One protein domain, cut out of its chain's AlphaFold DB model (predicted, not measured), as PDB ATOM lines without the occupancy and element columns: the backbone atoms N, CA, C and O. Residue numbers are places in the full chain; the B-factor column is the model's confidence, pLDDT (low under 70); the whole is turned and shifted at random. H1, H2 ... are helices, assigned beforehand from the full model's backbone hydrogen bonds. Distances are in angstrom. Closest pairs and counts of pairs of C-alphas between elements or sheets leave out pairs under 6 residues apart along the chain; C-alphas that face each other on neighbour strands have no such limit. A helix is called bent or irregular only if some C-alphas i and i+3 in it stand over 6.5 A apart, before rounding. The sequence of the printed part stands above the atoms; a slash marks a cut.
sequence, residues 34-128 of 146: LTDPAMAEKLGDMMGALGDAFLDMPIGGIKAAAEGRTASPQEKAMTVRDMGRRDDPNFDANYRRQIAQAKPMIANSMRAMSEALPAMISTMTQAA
ATOM      1  N   LEU A  34      40.398  -2.154 -16.872       60.91
ATOM      2  CA  LEU A  34      39.506  -3.027 -17.651       60.91
ATOM      3  C   LEU A  34      40.138  -4.376 -18.021       60.91
ATOM      4  O   LEU A  34      39.417  -5.283 -18.436       60.91
ATOM      5  N   THR A  35      41.457  -4.521 -17.880       65.31
ATOM      6  CA  THR A  35      42.173  -5.785 -18.108       65.31
ATOM      7  C   THR A  35      42.579  -6.478 -16.804       65.31
ATOM      8  O   THR A  35      43.132  -7.579 -16.843       65.31
ATOM      9  N   ASP A  36      42.276  -5.876 -15.649       73.06
ATOM     10  CA  ASP A  36      42.577  -6.441 -14.336       73.06
ATOM     11  C   ASP A  36      41.600  -7.590 -13.988       73.06
ATOM     12  O   ASP A  36      40.380  -7.376 -13.943       73.06
ATOM     13  N   PRO A  37      42.087  -8.815 -13.694       67.50
ATOM     14  CA  PRO A  37      41.236  -9.908 -13.224       67.50
ATOM     15  C   PRO A  37      40.443  -9.565 -11.951       67.50
ATOM     16  O   PRO A  37      39.314 -10.034 -11.807       67.50
ATOM     17  N   ALA A  38      40.966  -8.709 -11.066       77.31
ATOM     18  CA  ALA A  38      40.248  -8.266  -9.870       77.31
ATOM     19  C   ALA A  38      39.013  -7.412 -10.210       77.31
ATOM     20  O   ALA A  38      38.032  -7.399  -9.460       77.31
ATOM     21  N   MET A  39      39.017  -6.718 -11.354       76.00
ATOM     22  CA  MET A  39      37.832  -6.010 -11.835       76.00
ATOM     23  C   MET A  39      36.766  -6.969 -12.365       76.00
ATOM     24  O   MET A  39      35.578  -6.734 -12.147       76.00
ATOM     25  N   ALA A  40      37.160  -8.076 -12.998       70.25
ATOM     26  CA  ALA A  40      36.211  -9.092 -13.452       70.25
ATOM     27  C   ALA A  40      35.449  -9.732 -12.274       70.25
ATOM     28  O   ALA A  40      34.238  -9.940 -12.369       70.25
ATOM     29  N   GLU A  41      36.127  -9.984 -11.150       74.62
ATOM     30  CA  GLU A  41      35.488 -10.482  -9.924       74.62
ATOM     31  C   GLU A  41      34.497  -9.469  -9.342       74.62
ATOM     32  O   GLU A  41      33.326  -9.802  -9.143       74.62
ATOM     33  N   LYS A  42      34.925  -8.210  -9.163       78.31
ATOM     34  CA  LYS A  42      34.050  -7.123  -8.686       78.31
ATOM     35  C   LYS A  42      32.826  -6.930  -9.573       78.31
ATOM     36  O   LYS A  42      31.727  -6.710  -9.070       78.31
ATOM     37  N   LEU A  43      33.004  -7.019 -10.889       75.62
ATOM     38  CA  LEU A  43      31.910  -6.910 -11.844       75.62
ATOM     39  C   LEU A  43      30.942  -8.090 -11.715       75.62
ATOM     40  O   LEU A  43      29.732  -7.885 -11.740       75.62
ATOM     41  N   GLY A  44      31.457  -9.307 -11.527       75.44
ATOM     42  CA  GLY A  44      30.638 -10.487 -11.259       75.44
ATOM     43  C   GLY A  44      29.786 -10.337  -9.996       75.44
ATOM     44  O   GLY A  44      28.604 -10.683 -10.009       75.44
ATOM     45  N   ASP A  45      30.349  -9.776  -8.930       80.75
ATOM     46  CA  ASP A  45      29.611  -9.521  -7.689       80.75
ATOM     47  C   ASP A  45      28.592  -8.381  -7.845       80.75
ATOM     48  O   ASP A  45      27.458  -8.501  -7.377       80.75
ATOM     49  N   MET A  46      28.934  -7.323  -8.590       83.56
ATOM     50  CA  MET A  46      27.993  -6.256  -8.948       83.56
ATOM     51  C   MET A  46      26.811  -6.792  -9.762       83.56
ATOM     52  O   MET A  46      25.667  -6.430  -9.497       83.56
ATOM     53  N   MET A  47      27.064  -7.676 -10.730       81.81
ATOM     54  CA  MET A  47      26.010  -8.327 -11.514       81.81
ATOM     55  C   MET A  47      25.112  -9.205 -10.641       81.81
ATOM     56  O   MET A  47      23.900  -9.215 -10.846       81.81
ATOM     57  N   GLY A  48      25.674  -9.893  -9.642       83.88
ATOM     58  CA  GLY A  48      24.890 -10.622  -8.644       83.88
ATOM     59  C   GLY A  48      23.948  -9.700  -7.863       83.88
ATOM     60  O   GLY A  48      22.752  -9.969  -7.790       83.88
ATOM     61  N   ALA A  49      24.463  -8.575  -7.362       86.44
ATOM     62  CA  ALA A  49      23.666  -7.591  -6.628       86.44
ATOM     63  C   ALA A  49      22.575  -6.933  -7.494       86.44
ATOM     64  O   ALA A  49      21.451  -6.740  -7.035       86.44
ATOM     65  N   LEU A  50      22.881  -6.619  -8.757       88.19
ATOM     66  CA  LEU A  50      21.893  -6.119  -9.721       88.19
ATOM     67  C   LEU A  50      20.811  -7.162 -10.011       88.19
ATOM     68  O   LEU A  50      19.634  -6.822 -10.118       88.19
ATOM     69  N   GLY A  51      21.209  -8.427 -10.119       88.88
ATOM     70  CA  GLY A  51      20.299  -9.548 -10.269       88.88
ATOM     71  C   GLY A  51      19.330  -9.676  -9.094       88.88
ATOM     72  O   GLY A  51      18.122  -9.748  -9.307       88.88
ATOM     73  N   ASP A  52      19.838  -9.609  -7.862       91.19
ATOM     74  CA  ASP A  52      19.005  -9.601  -6.654       91.19
ATOM     75  C   ASP A  52      18.049  -8.396  -6.624       91.19
ATOM     76  O   ASP A  52      16.858  -8.567  -6.364       91.19
ATOM     77  N   ALA A  53      18.527  -7.199  -6.981       92.12
ATOM     78  CA  ALA A  53      17.681  -6.007  -7.064       92.12
ATOM     79  C   ALA A  53      16.559  -6.151  -8.108       92.12
ATOM     80  O   ALA A  53      15.444  -5.677  -7.894       92.12
ATOM     81  N   PHE A  54      16.831  -6.823  -9.231       92.62
ATOM     82  CA  PHE A  54      15.813  -7.124 -10.233       92.62
ATOM     83  C   PHE A  54      14.778  -8.126  -9.714       92.62
ATOM     84  O   PHE A  54      13.585  -7.962  -9.965       92.62
ATOM     85  N   LEU A  55      15.213  -9.138  -8.959       94.00
ATOM     86  CA  LEU A  55      14.301 -10.088  -8.327       94.00
ATOM     87  C   LEU A  55      13.364  -9.398  -7.327       94.00
ATOM     88  O   LEU A  55      12.186  -9.741  -7.263       94.00
ATOM     89  N   ASP A  56      13.843  -8.384  -6.614       95.06
ATOM     90  CA  ASP A  56      13.047  -7.636  -5.635       95.06
ATOM     91  C   ASP A  56      12.170  -6.536  -6.265       95.06
ATOM     92  O   ASP A  56      11.440  -5.830  -5.565       95.06
ATOM     93  N   MET A  57      12.187  -6.393  -7.594       94.25
ATOM     94  CA  MET A  57      11.362  -5.413  -8.294       94.25
ATOM     95  C   MET A  57       9.869  -5.771  -8.182       94.25
ATOM     96  O   MET A  57       9.479  -6.883  -8.558       94.25
ATOM     97  N   PRO A  58       9.000  -4.845  -7.729       93.69
ATOM     98  CA  PRO A  58       7.564  -5.082  -7.661       93.69
ATOM     99  C   PRO A  58       6.955  -5.086  -9.068       93.69
ATOM    100  O   PRO A  58       7.040  -4.099  -9.800       93.69
ATOM    101  N   ILE A  59       6.296  -6.183  -9.442       94.06
ATOM    102  CA  ILE A  59       5.702  -6.358 -10.780       94.06
ATOM    103  C   ILE A  59       4.193  -6.560 -10.768       94.06
ATOM    104  O   ILE A  59       3.567  -6.505 -11.826       94.06
ATOM    105  N   GLY A  60       3.562  -6.762  -9.611       89.94
ATOM    106  CA  GLY A  60       2.130  -7.073  -9.606       89.94
ATOM    107  C   GLY A  60       1.236  -5.928 -10.093       89.94
ATOM    108  O   GLY A  60       0.180  -6.188 -10.664       89.94
ATOM    109  N   GLY A  61       1.684  -4.670  -9.986       90.50
ATOM    110  CA  GLY A  61       1.021  -3.531 -10.636       90.50
ATOM    111  C   GLY A  61       1.023  -3.633 -12.165       90.50
ATOM    112  O   GLY A  61      -0.013  -3.445 -12.800       90.50
ATOM    113  N   ILE A  62       2.172  -3.992 -12.741       90.69
ATOM    114  CA  ILE A  62       2.357  -4.171 -14.189       90.69
ATOM    115  C   ILE A  62       1.531  -5.364 -14.675       90.69
ATOM    116  O   ILE A  62       0.825  -5.261 -15.674       90.69
ATOM    117  N   LYS A  63       1.561  -6.477 -13.934       90.00
ATOM    118  CA  LYS A  63       0.784  -7.682 -14.240       90.00
ATOM    119  C   LYS A  63      -0.720  -7.405 -14.263       90.00
ATOM    120  O   LYS A  63      -1.386  -7.742 -15.234       90.00
ATOM    121  N   ALA A  64      -1.253  -6.766 -13.223       91.06
ATOM    122  CA  ALA A  64      -2.679  -6.455 -13.160       91.06
ATOM    123  C   ALA A  64      -3.107  -5.496 -14.282       91.06
ATOM    124  O   ALA A  64      -4.156  -5.697 -14.890       91.06
ATOM    125  N   ALA A  65      -2.272  -4.498 -14.596       91.31
ATOM    126  CA  ALA A  65      -2.521  -3.583 -15.705       91.31
ATOM    127  C   ALA A  65      -2.537  -4.309 -17.062       91.31
ATOM    128  O   ALA A  65      -3.414  -4.041 -17.880       91.31
ATOM    129  N   ALA A  66      -1.623  -5.262 -17.280       92.12
ATOM    130  CA  ALA A  66      -1.618  -6.110 -18.473       92.12
ATOM    131  C   ALA A  66      -2.874  -6.999 -18.570       92.12
ATOM    132  O   ALA A  66      -3.361  -7.263 -19.664       92.12
ATOM    133  N   GLU A  67      -3.435  -7.409 -17.430       93.50
ATOM    134  CA  GLU A  67      -4.710  -8.133 -17.328       93.50
ATOM    135  C   GLU A  67      -5.946  -7.204 -17.405       93.50
ATOM    136  O   GLU A  67      -7.078  -7.670 -17.280       93.50
ATOM    137  N   GLY A  68      -5.762  -5.893 -17.603       93.81
ATOM    138  CA  GLY A  68      -6.855  -4.922 -17.738       93.81
ATOM    139  C   GLY A  68      -7.606  -4.617 -16.438       93.81
ATOM    140  O   GLY A  68      -8.730  -4.116 -16.477       93.81
ATOM    141  N   ARG A  69      -7.009  -4.908 -15.279       94.75
ATOM    142  CA  ARG A  69      -7.610  -4.701 -13.953       94.75
ATOM    143  C   ARG A  69      -6.714  -3.861 -13.048       94.75
ATOM    144  O   ARG A  69      -5.531  -3.649 -13.306       94.75
ATOM    145  N   THR A  70      -7.267  -3.392 -11.936       91.56
ATOM    146  CA  THR A  70      -6.482  -2.738 -10.888       91.56
ATOM    147  C   THR A  70      -5.828  -3.784  -9.983       91.56
ATOM    148  O   THR A  70      -6.456  -4.764  -9.580       91.56
ATOM    149  N   ALA A  71      -4.547  -3.588  -9.663       92.88
ATOM    150  CA  ALA A  71      -3.847  -4.449  -8.712       92.88
ATOM    151  C   ALA A  71      -4.422  -4.272  -7.303       92.88
ATOM    152  O   ALA A  71      -4.560  -3.140  -6.817       92.88
ATOM    153  N   SER A  72      -4.685  -5.385  -6.621       92.94
ATOM    154  CA  SER A  72      -4.985  -5.378  -5.189       92.94
ATOM    155  C   SER A  72      -3.763  -4.924  -4.370       92.94
ATOM    156  O   SER A  72      -2.629  -5.004  -4.854       92.94
ATOM    157  N   PRO A  73      -3.940  -4.456  -3.118       91.81
ATOM    158  CA  PRO A  73      -2.816  -4.048  -2.269       91.81
ATOM    159  C   PRO A  73      -1.754  -5.140  -2.089       91.81
ATOM    160  O   PRO A  73      -0.566  -4.837  -2.057       91.81
ATOM    161  N   GLN A  74      -2.177  -6.404  -2.027       90.19
ATOM    162  CA  GLN A  74      -1.285  -7.556  -1.888       90.19
ATOM    163  C   GLN A  74      -0.488  -7.808  -3.172       90.19
ATOM    164  O   GLN A  74       0.715  -8.041  -3.118       90.19
ATOM    165  N   GLU A  75      -1.123  -7.691  -4.339       90.81
ATOM    166  CA  GLU A  75      -0.431  -7.848  -5.622       90.81
ATOM    167  C   GLU A  75       0.567  -6.724  -5.879       90.81
ATOM    168  O   GLU A  75       1.622  -6.971  -6.444       90.81
ATOM    169  N   LYS A  76       0.298  -5.494  -5.435       92.06
ATOM    170  CA  LYS A  76       1.250  -4.383  -5.605       92.06
ATOM    171  C   LYS A  76       2.603  -4.639  -4.936       92.06
ATOM    172  O   LYS A  76       3.603  -4.121  -5.419       92.06
ATOM    173  N   ALA A  77       2.628  -5.426  -3.861       93.12
ATOM    174  CA  ALA A  77       3.853  -5.820  -3.171       93.12
ATOM    175  C   ALA A  77       4.541  -7.046  -3.800       93.12
ATOM    176  O   ALA A  77       5.646  -7.386  -3.396       93.12
ATOM    177  N   MET A  78       3.905  -7.710  -4.771       93.88
ATOM    178  CA  MET A  78       4.431  -8.921  -5.391       93.88
ATOM    179  C   MET A  78       5.633  -8.604  -6.276       93.88
ATOM    180  O   MET A  78       5.532  -7.814  -7.224       93.88
ATOM    181  N   THR A  79       6.746  -9.265  -5.986       95.50
ATOM    182  CA  THR A  79       8.013  -9.104  -6.701       95.50
ATOM    183  C   THR A  79       8.215 -10.166  -7.783       95.50
ATOM    184  O   THR A  79       7.478 -11.156  -7.865       95.50
ATOM    185  N   VAL A  80       9.236  -9.980  -8.625       94.50
ATOM    186  CA  VAL A  80       9.686 -11.015  -9.574       94.50
ATOM    187  C   VAL A  80      10.111 -12.280  -8.820       94.50
ATOM    188  O   VAL A  80       9.785 -13.389  -9.244       94.50
ATOM    189  N   ARG A  81      10.778 -12.123  -7.672       94.75
ATOM    190  CA  ARG A  81      11.202 -13.216  -6.791       94.75
ATOM    191  C   ARG A  81      10.014 -14.033  -6.300       94.75
ATOM    192  O   ARG A  81      10.059 -15.259  -6.343       94.75
ATOM    193  N   ASP A  82       8.947 -13.366  -5.862       93.50
ATOM    194  CA  ASP A  82       7.739 -14.036  -5.367       93.50
ATOM    195  C   ASP A  82       7.045 -14.838  -6.469       93.50
ATOM    196  O   ASP A  82       6.547 -15.937  -6.225       93.50
ATOM    197  N   MET A  83       7.060 -14.319  -7.698       91.38
ATOM    198  CA  MET A  83       6.564 -15.045  -8.866       91.38
ATOM    199  C   MET A  83       7.427 -16.274  -9.170       91.38
ATOM    200  O   MET A  83       6.880 -17.354  -9.356       91.38
ATOM    201  N   GLY A  84       8.756 -16.149  -9.135       91.31
ATOM    202  CA  GLY A  84       9.660 -17.291  -9.314       91.31
ATOM    203  C   GLY A  84       9.475 -18.376  -8.246       91.31
ATOM    204  O   GLY A  84       9.404 -19.559  -8.568       91.31
ATOM    205  N   ARG A  85       9.309 -17.978  -6.978       95.00
ATOM    206  CA  ARG A  85       9.054 -18.898  -5.852       95.00
ATOM    207  C   ARG A  85       7.722 -19.629  -5.941       95.00
ATOM    208  O   ARG A  85       7.586 -20.718  -5.389       95.00
ATOM    209  N   ARG A  86       6.728 -19.016  -6.588       92.12
ATOM    210  CA  ARG A  86       5.413 -19.629  -6.788       92.12
ATOM    211  C   ARG A  86       5.509 -20.880  -7.660       92.12
ATOM    212  O   ARG A  86       4.805 -21.847  -7.379       92.12
ATOM    213  N   ASP A  87       6.368 -20.845  -8.677       91.25
ATOM    214  CA  ASP A  87       6.554 -21.944  -9.628       91.25
ATOM    215  C   ASP A  87       7.670 -22.912  -9.187       91.25
ATOM    216  O   ASP A  87       7.604 -24.106  -9.479       91.25
ATOM    217  N   ASP A  88       8.668 -22.425  -8.441       93.38
ATOM    218  CA  ASP A  88       9.776 -23.222  -7.902       93.38
ATOM    219  C   ASP A  88      10.047 -22.891  -6.418       93.38
ATOM    220  O   ASP A  88      10.626 -21.844  -6.110       93.38
ATOM    221  N   PRO A  89       9.739 -23.800  -5.470       93.44
ATOM    222  CA  PRO A  89      10.040 -23.602  -4.049       93.44
ATOM    223  C   PRO A  89      11.529 -23.373  -3.743       93.44
ATOM    224  O   PRO A  89      11.865 -22.795  -2.713       93.44
ATOM    225  N   ASN A  90      12.426 -23.824  -4.625       95.69
ATOM    226  CA  ASN A  90      13.875 -23.683  -4.497       95.69
ATOM    227  C   ASN A  90      14.448 -22.578  -5.399       95.69
ATOM    228  O   ASN A  90      15.664 -22.547  -5.618       95.69
ATOM    229  N   PHE A  91      13.603 -21.669  -5.897       95.38
ATOM    230  CA  PHE A  91      13.971 -20.635  -6.863       95.38
ATOM    231  C   PHE A  91      15.255 -19.886  -6.486       95.38
ATOM    232  O   PHE A  91      16.184 -19.833  -7.287       95.38
ATOM    233  N   ASP A  92      15.374 -19.370  -5.256       92.62
ATOM    234  CA  ASP A  92      16.566 -18.612  -4.846       92.62
ATOM    235  C   ASP A  92      17.840 -19.460  -4.865       92.62
ATOM    236  O   ASP A  92      18.905 -18.992  -5.271       92.62
ATOM    237  N   ALA A  93      17.749 -20.716  -4.424       93.75
ATOM    238  CA  ALA A  93      18.892 -21.620  -4.410       93.75
ATOM    239  C   ALA A  93      19.326 -21.969  -5.841       93.75
ATOM    240  O   ALA A  93      20.522 -21.984  -6.142       93.75
ATOM    241  N   ASN A  94      18.361 -22.204  -6.731       94.31
ATOM    242  CA  ASN A  94      18.607 -22.494  -8.139       94.31
ATOM    243  C   ASN A  94      19.156 -21.271  -8.885       94.31
ATOM    244  O   ASN A  94      20.121 -21.406  -9.637       94.31
ATOM    245  N   TYR A  95      18.620 -20.081  -8.615       91.75
ATOM    246  CA  TYR A  95      19.106 -18.816  -9.158       91.75
ATOM    247  C   TYR A  95      20.560 -18.549  -8.753       91.75
ATOM    248  O   TYR A  95      21.419 -18.341  -9.610       91.75
ATOM    249  N   ARG A  96      20.879 -18.655  -7.454       90.31
ATOM    250  CA  ARG A  96      22.259 -18.501  -6.958       90.31
ATOM    251  C   ARG A  96      23.208 -19.511  -7.593       90.31
ATOM    252  O   ARG A  96      24.331 -19.157  -7.948       90.31
ATOM    253  N   ARG A  97      22.760 -20.759  -7.768       92.69
ATOM    254  CA  ARG A  97      23.543 -21.801  -8.442       92.69
ATOM    255  C   ARG A  97      23.797 -21.450  -9.909       92.69
ATOM    256  O   ARG A  97      24.931 -21.591 -10.352       92.69
ATOM    257  N   GLN A  98      22.792 -20.959 -10.636       90.19
ATOM    258  CA  GLN A  98      22.953 -20.508 -12.023       90.19
ATOM    259  C   GLN A  98      23.934 -19.341 -12.137       90.19
ATOM    260  O   GLN A  98      24.838 -19.395 -12.966       90.19
ATOM    261  N   ILE A  99      23.819 -18.323 -11.277       87.88
ATOM    262  CA  ILE A  99      24.767 -17.199 -11.246       87.88
ATOM    263  C   ILE A  99      26.189 -17.714 -10.996       87.88
ATOM    264  O   ILE A  99      27.108 -17.372 -11.738       87.88
ATOM    265  N   ALA A 100      26.375 -18.585  -9.997       87.31
ATOM    266  CA  ALA A 100      27.680 -19.167  -9.689       87.31
ATOM    267  C   ALA A 100      28.259 -19.974 -10.866       87.31
ATOM    268  O   ALA A 100      29.453 -19.886 -11.139       87.31
ATOM    269  N   GLN A 101      27.420 -20.717 -11.592       90.19
ATOM    270  CA  GLN A 101      27.818 -21.460 -12.792       90.19
ATOM    271  C   GLN A 101      28.137 -20.542 -13.981       90.19
ATOM    272  O   GLN A 101      29.008 -20.865 -14.786       90.19
ATOM    273  N   ALA A 102      27.468 -19.393 -14.086       86.00
ATOM    274  CA  ALA A 102      27.687 -18.418 -15.148       86.00
ATOM    275  C   ALA A 102      28.936 -17.547 -14.926       86.00
ATOM    276  O   ALA A 102      29.515 -17.075 -15.905       86.00
ATOM    277  N   LYS A 103      29.395 -17.365 -13.676       83.06
ATOM    278  CA  LYS A 103      30.597 -16.575 -13.335       83.06
ATOM    279  C   LYS A 103      31.812 -16.849 -14.248       83.06
ATOM    280  O   LYS A 103      32.318 -15.887 -14.826       83.06
ATOM    281  N   PRO A 104      32.284 -18.099 -14.446       85.12
ATOM    282  CA  PRO A 104      33.446 -18.360 -15.299       85.12
ATOM    283  C   PRO A 104      33.200 -18.012 -16.771       85.12
ATOM    284  O   PRO A 104      34.094 -17.491 -17.434       85.12
ATOM    285  N   MET A 105      31.990 -18.253 -17.284       86.69
ATOM    286  CA  MET A 105      31.628 -17.883 -18.653       86.69
ATOM    287  C   MET A 105      31.675 -16.365 -18.834       86.69
ATOM    288  O   MET A 105      32.282 -15.889 -19.786       86.69
ATOM    289  N   ILE A 106      31.089 -15.604 -17.905       83.12
ATOM    290  CA  ILE A 106      31.106 -14.136 -17.935       83.12
ATOM    291  C   ILE A 106      32.548 -13.621 -17.886       83.12
ATOM    292  O   ILE A 106      32.923 -12.789 -18.710       83.12
ATOM    293  N   ALA A 107      33.377 -14.154 -16.983       81.25
ATOM    294  CA  ALA A 107      34.784 -13.772 -16.875       81.25
ATOM    295  C   ALA A 107      35.563 -14.048 -18.174       81.25
ATOM    296  O   ALA A 107      36.327 -13.199 -18.633       81.25
ATOM    297  N   ASN A 108      35.338 -15.204 -18.805       85.31
ATOM    298  CA  ASN A 108      35.979 -15.554 -20.072       85.31
ATOM    299  C   ASN A 108      35.497 -14.671 -21.232       85.31
ATOM    300  O   ASN A 108      36.321 -14.212 -22.020       85.31
ATOM    301  N   SER A 109      34.195 -14.380 -21.315       82.56
ATOM    302  CA  SER A 109      33.634 -13.468 -22.320       82.56
ATOM    303  C   SER A 109      34.192 -12.052 -22.179       82.56
ATOM    304  O   SER A 109      34.550 -11.429 -23.175       82.56
ATOM    305  N   MET A 110      34.317 -11.556 -20.945       80.88
ATOM    306  CA  MET A 110      34.914 -10.248 -20.669       80.88
ATOM    307  C   MET A 110      36.392 -10.212 -21.040       80.88
ATOM    308  O   MET A 110      36.828  -9.255 -21.674       80.88
ATOM    309  N   ARG A 111      37.152 -11.265 -20.710       81.94
ATOM    310  CA  ARG A 111      38.554 -11.380 -21.121       81.94
ATOM    311  C   ARG A 111      38.680 -11.325 -22.643       81.94
ATOM    312  O   ARG A 111      39.393 -10.465 -23.148       81.94
ATOM    313  N   ALA A 112      37.920 -12.148 -23.364       85.25
ATOM    314  CA  ALA A 112      37.929 -12.165 -24.826       85.25
ATOM    315  C   ALA A 112      37.536 -10.803 -25.428       85.25
ATOM    316  O   ALA A 112      38.155 -10.340 -26.383       85.25
ATOM    317  N   MET A 113      36.543 -10.123 -24.846       82.06
ATOM    318  CA  MET A 113      36.178  -8.768 -25.255       82.06
ATOM    319  C   MET A 113      37.332  -7.788 -25.022       82.06
ATOM    320  O   MET A 113      37.682  -7.047 -25.936       82.06
ATOM    321  N   SER A 114      37.964  -7.819 -23.844       80.44
ATOM    322  CA  SER A 114      39.097  -6.949 -23.502       80.44
ATOM    323  C   SER A 114      40.301  -7.152 -24.427       80.44
ATOM    324  O   SER A 114      40.934  -6.179 -24.828       80.44
ATOM    325  N   GLU A 115      40.562  -8.394 -24.839       83.69
ATOM    326  CA  GLU A 115      41.614  -8.749 -25.795       83.69
ATOM    327  C   GLU A 115      41.289  -8.247 -27.210       83.69
ATOM    328  O   GLU A 115      42.187  -7.868 -27.963       83.69
ATOM    329  N   ALA A 116      40.004  -8.195 -27.568       85.56
ATOM    330  CA  ALA A 116      39.545  -7.727 -28.870       85.56
ATOM    331  C   ALA A 116      39.421  -6.192 -28.968       85.56
ATOM    332  O   ALA A 116      39.529  -5.642 -30.069       85.56
ATOM    333  N   LEU A 117      39.223  -5.486 -27.846       85.50
ATOM    334  CA  LEU A 117      39.024  -4.030 -27.824       85.50
ATOM    335  C   LEU A 117      40.142  -3.243 -28.543       85.50
ATOM    336  O   LEU A 117      39.805  -2.393 -29.371       85.50
ATOM    337  N   PRO A 118      41.451  -3.504 -28.331       82.88
ATOM    338  CA  PRO A 118      42.510  -2.762 -29.018       82.88
ATOM    339  C   PRO A 118      42.444  -2.889 -30.543       82.88
ATOM    340  O   PRO A 118      42.633  -1.906 -31.263       82.88
ATOM    341  N   ALA A 119      42.137  -4.089 -31.045       83.12
ATOM    342  CA  ALA A 119      41.997  -4.326 -32.476       83.12
ATOM    343  C   ALA A 119      40.795  -3.560 -33.050       83.12
ATOM    344  O   ALA A 119      40.909  -2.947 -34.116       83.12
ATOM    345  N   MET A 120      39.668  -3.526 -32.328       80.75
ATOM    346  CA  MET A 120      38.493  -2.739 -32.719       80.75
ATOM    347  C   MET A 120      38.814  -1.242 -32.776       80.75
ATOM    348  O   MET A 120      38.529  -0.605 -33.789       80.75
ATOM    349  N   ILE A 121      39.479  -0.698 -31.750       82.88
ATOM    350  CA  ILE A 121      39.887   0.716 -31.708       82.88
ATOM    351  C   ILE A 121      40.804   1.042 -32.887       82.88
ATOM    352  O   ILE A 121      40.526   1.980 -33.630       82.88
ATOM    353  N   SER A 122      41.847   0.237 -33.114       82.88
ATOM    354  CA  SER A 122      42.759   0.419 -34.250       82.88
ATOM    355  C   SER A 122      42.006   0.444 -35.582       82.88
ATOM    356  O   SER A 122      42.240   1.315 -36.422       82.88
ATOM    357  N   THR A 123      41.061  -0.478 -35.766       87.00
ATOM    358  CA  THR A 123      40.257  -0.562 -36.992       87.00
ATOM    359  C   THR A 123      39.382   0.682 -37.170       87.00
ATOM    360  O   THR A 123      39.333   1.249 -38.262       87.00
ATOM    361  N   MET A 124      38.750   1.168 -36.097       84.56
ATOM    362  CA  MET A 124      37.954   2.402 -36.127       84.56
ATOM    363  C   MET A 124      38.814   3.633 -36.438       84.56
ATOM    364  O   MET A 124      38.417   4.465 -37.254       84.56
ATOM    365  N   THR A 125      40.009   3.741 -35.853       84.44
ATOM    366  CA  THR A 125      40.944   4.842 -36.134       84.44
ATOM    367  C   THR A 125      41.399   4.835 -37.594       84.44
ATOM    368  O   THR A 125      41.445   5.884 -38.237       84.44
ATOM    369  N   GLN A 126      41.687   3.657 -38.156       84.00
ATOM    370  CA  GLN A 126      42.040   3.525 -39.571       84.00
ATOM    371  C   GLN A 126      40.880   3.921 -40.490       84.00
ATOM    372  O   GLN A 126      41.102   4.629 -41.474       84.00
ATOM    373  N   ALA A 127      39.654   3.509 -40.161       84.81
ATOM    374  CA  ALA A 127      38.458   3.887 -40.906       84.81
ATOM    375  C   ALA A 127      38.232   5.408 -40.882       84.81
ATOM    376  O   ALA A 127      38.027   6.010 -41.937       84.81
ATOM    377  N   ALA A 128      38.370   6.048 -39.714       80.56
ATOM    378  CA  ALA A 128      38.284   7.503 -39.585       80.56
ATOM    379  C   ALA A 128      39.332   8.216 -40.458       80.56
ATOM    380  O   ALA A 128      39.005   9.140 -41.202       80.56
TER     381      ALA A 128
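Overview. This is residues 34 to 128 of the 146 residues of an uncharacterized protein of Sphingomonas sp. sand1-3 (UniProt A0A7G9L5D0). Bent helix H5 runs back alongside H1 with arm H5a, then turns across H1's first part with H5b, whose residues 116 to 128 stick out. At the other end, H4 makes a corner with H5a, and H2 and H3 form a small head. The printed part has 95 residues, 76 of them in five named helices, H1 to H5 in order along the chain, with no named strand; the class is all helix, and the whole is extended, with a radius of gyration of the C-alphas of 19.7 A and spans of 58 by 34 by 17 A.

Along the chain. H5, residues 91 to 128, was assigned as one helix by its hydrogen bonds but is bent: C-alphas 101 and 104 are 6.9 A apart. H5a, residues 91 to 101, measures 15.1 A; H5b, 104 to 128, measures 35.8 A, ends at (38.284, 7.503, -39.585) and is irregular, C-alphas 115 and 118 being 6.9 A apart. H1, residues 37 to 55, measures 27.4 A from (41.236, -9.908, -13.224). H2 is 60 to 66, H3 73 to 76, H4 80 to 87.

Arrangement. H5b touches H1, closest C-alphas Ala 107 and Ala 40, 6.0 A. H5a is close to H1 but not clearly touching, a shallow tilt of 19 degrees, opposite ways. H4 touches H5a, closest C-alphas Arg 85 and Phe 91, 5.3 A. H2 touches H3, closest C-alphas Gly 60 and Glu 75, 4.8 A. O i to N i+4 pairs are all within hydrogen-bond range in H1, H2 and H5a, 3 of 4 in H4, 19 of 21 in H5b; H3 is too short.

Size, cuts and confidence. The farthest C-alphas, Ser 72 and Gln 126, are 58.9 A apart. The printed part has no cut and no long link; pLDDT is under 70 at residues 34, 35 and 37.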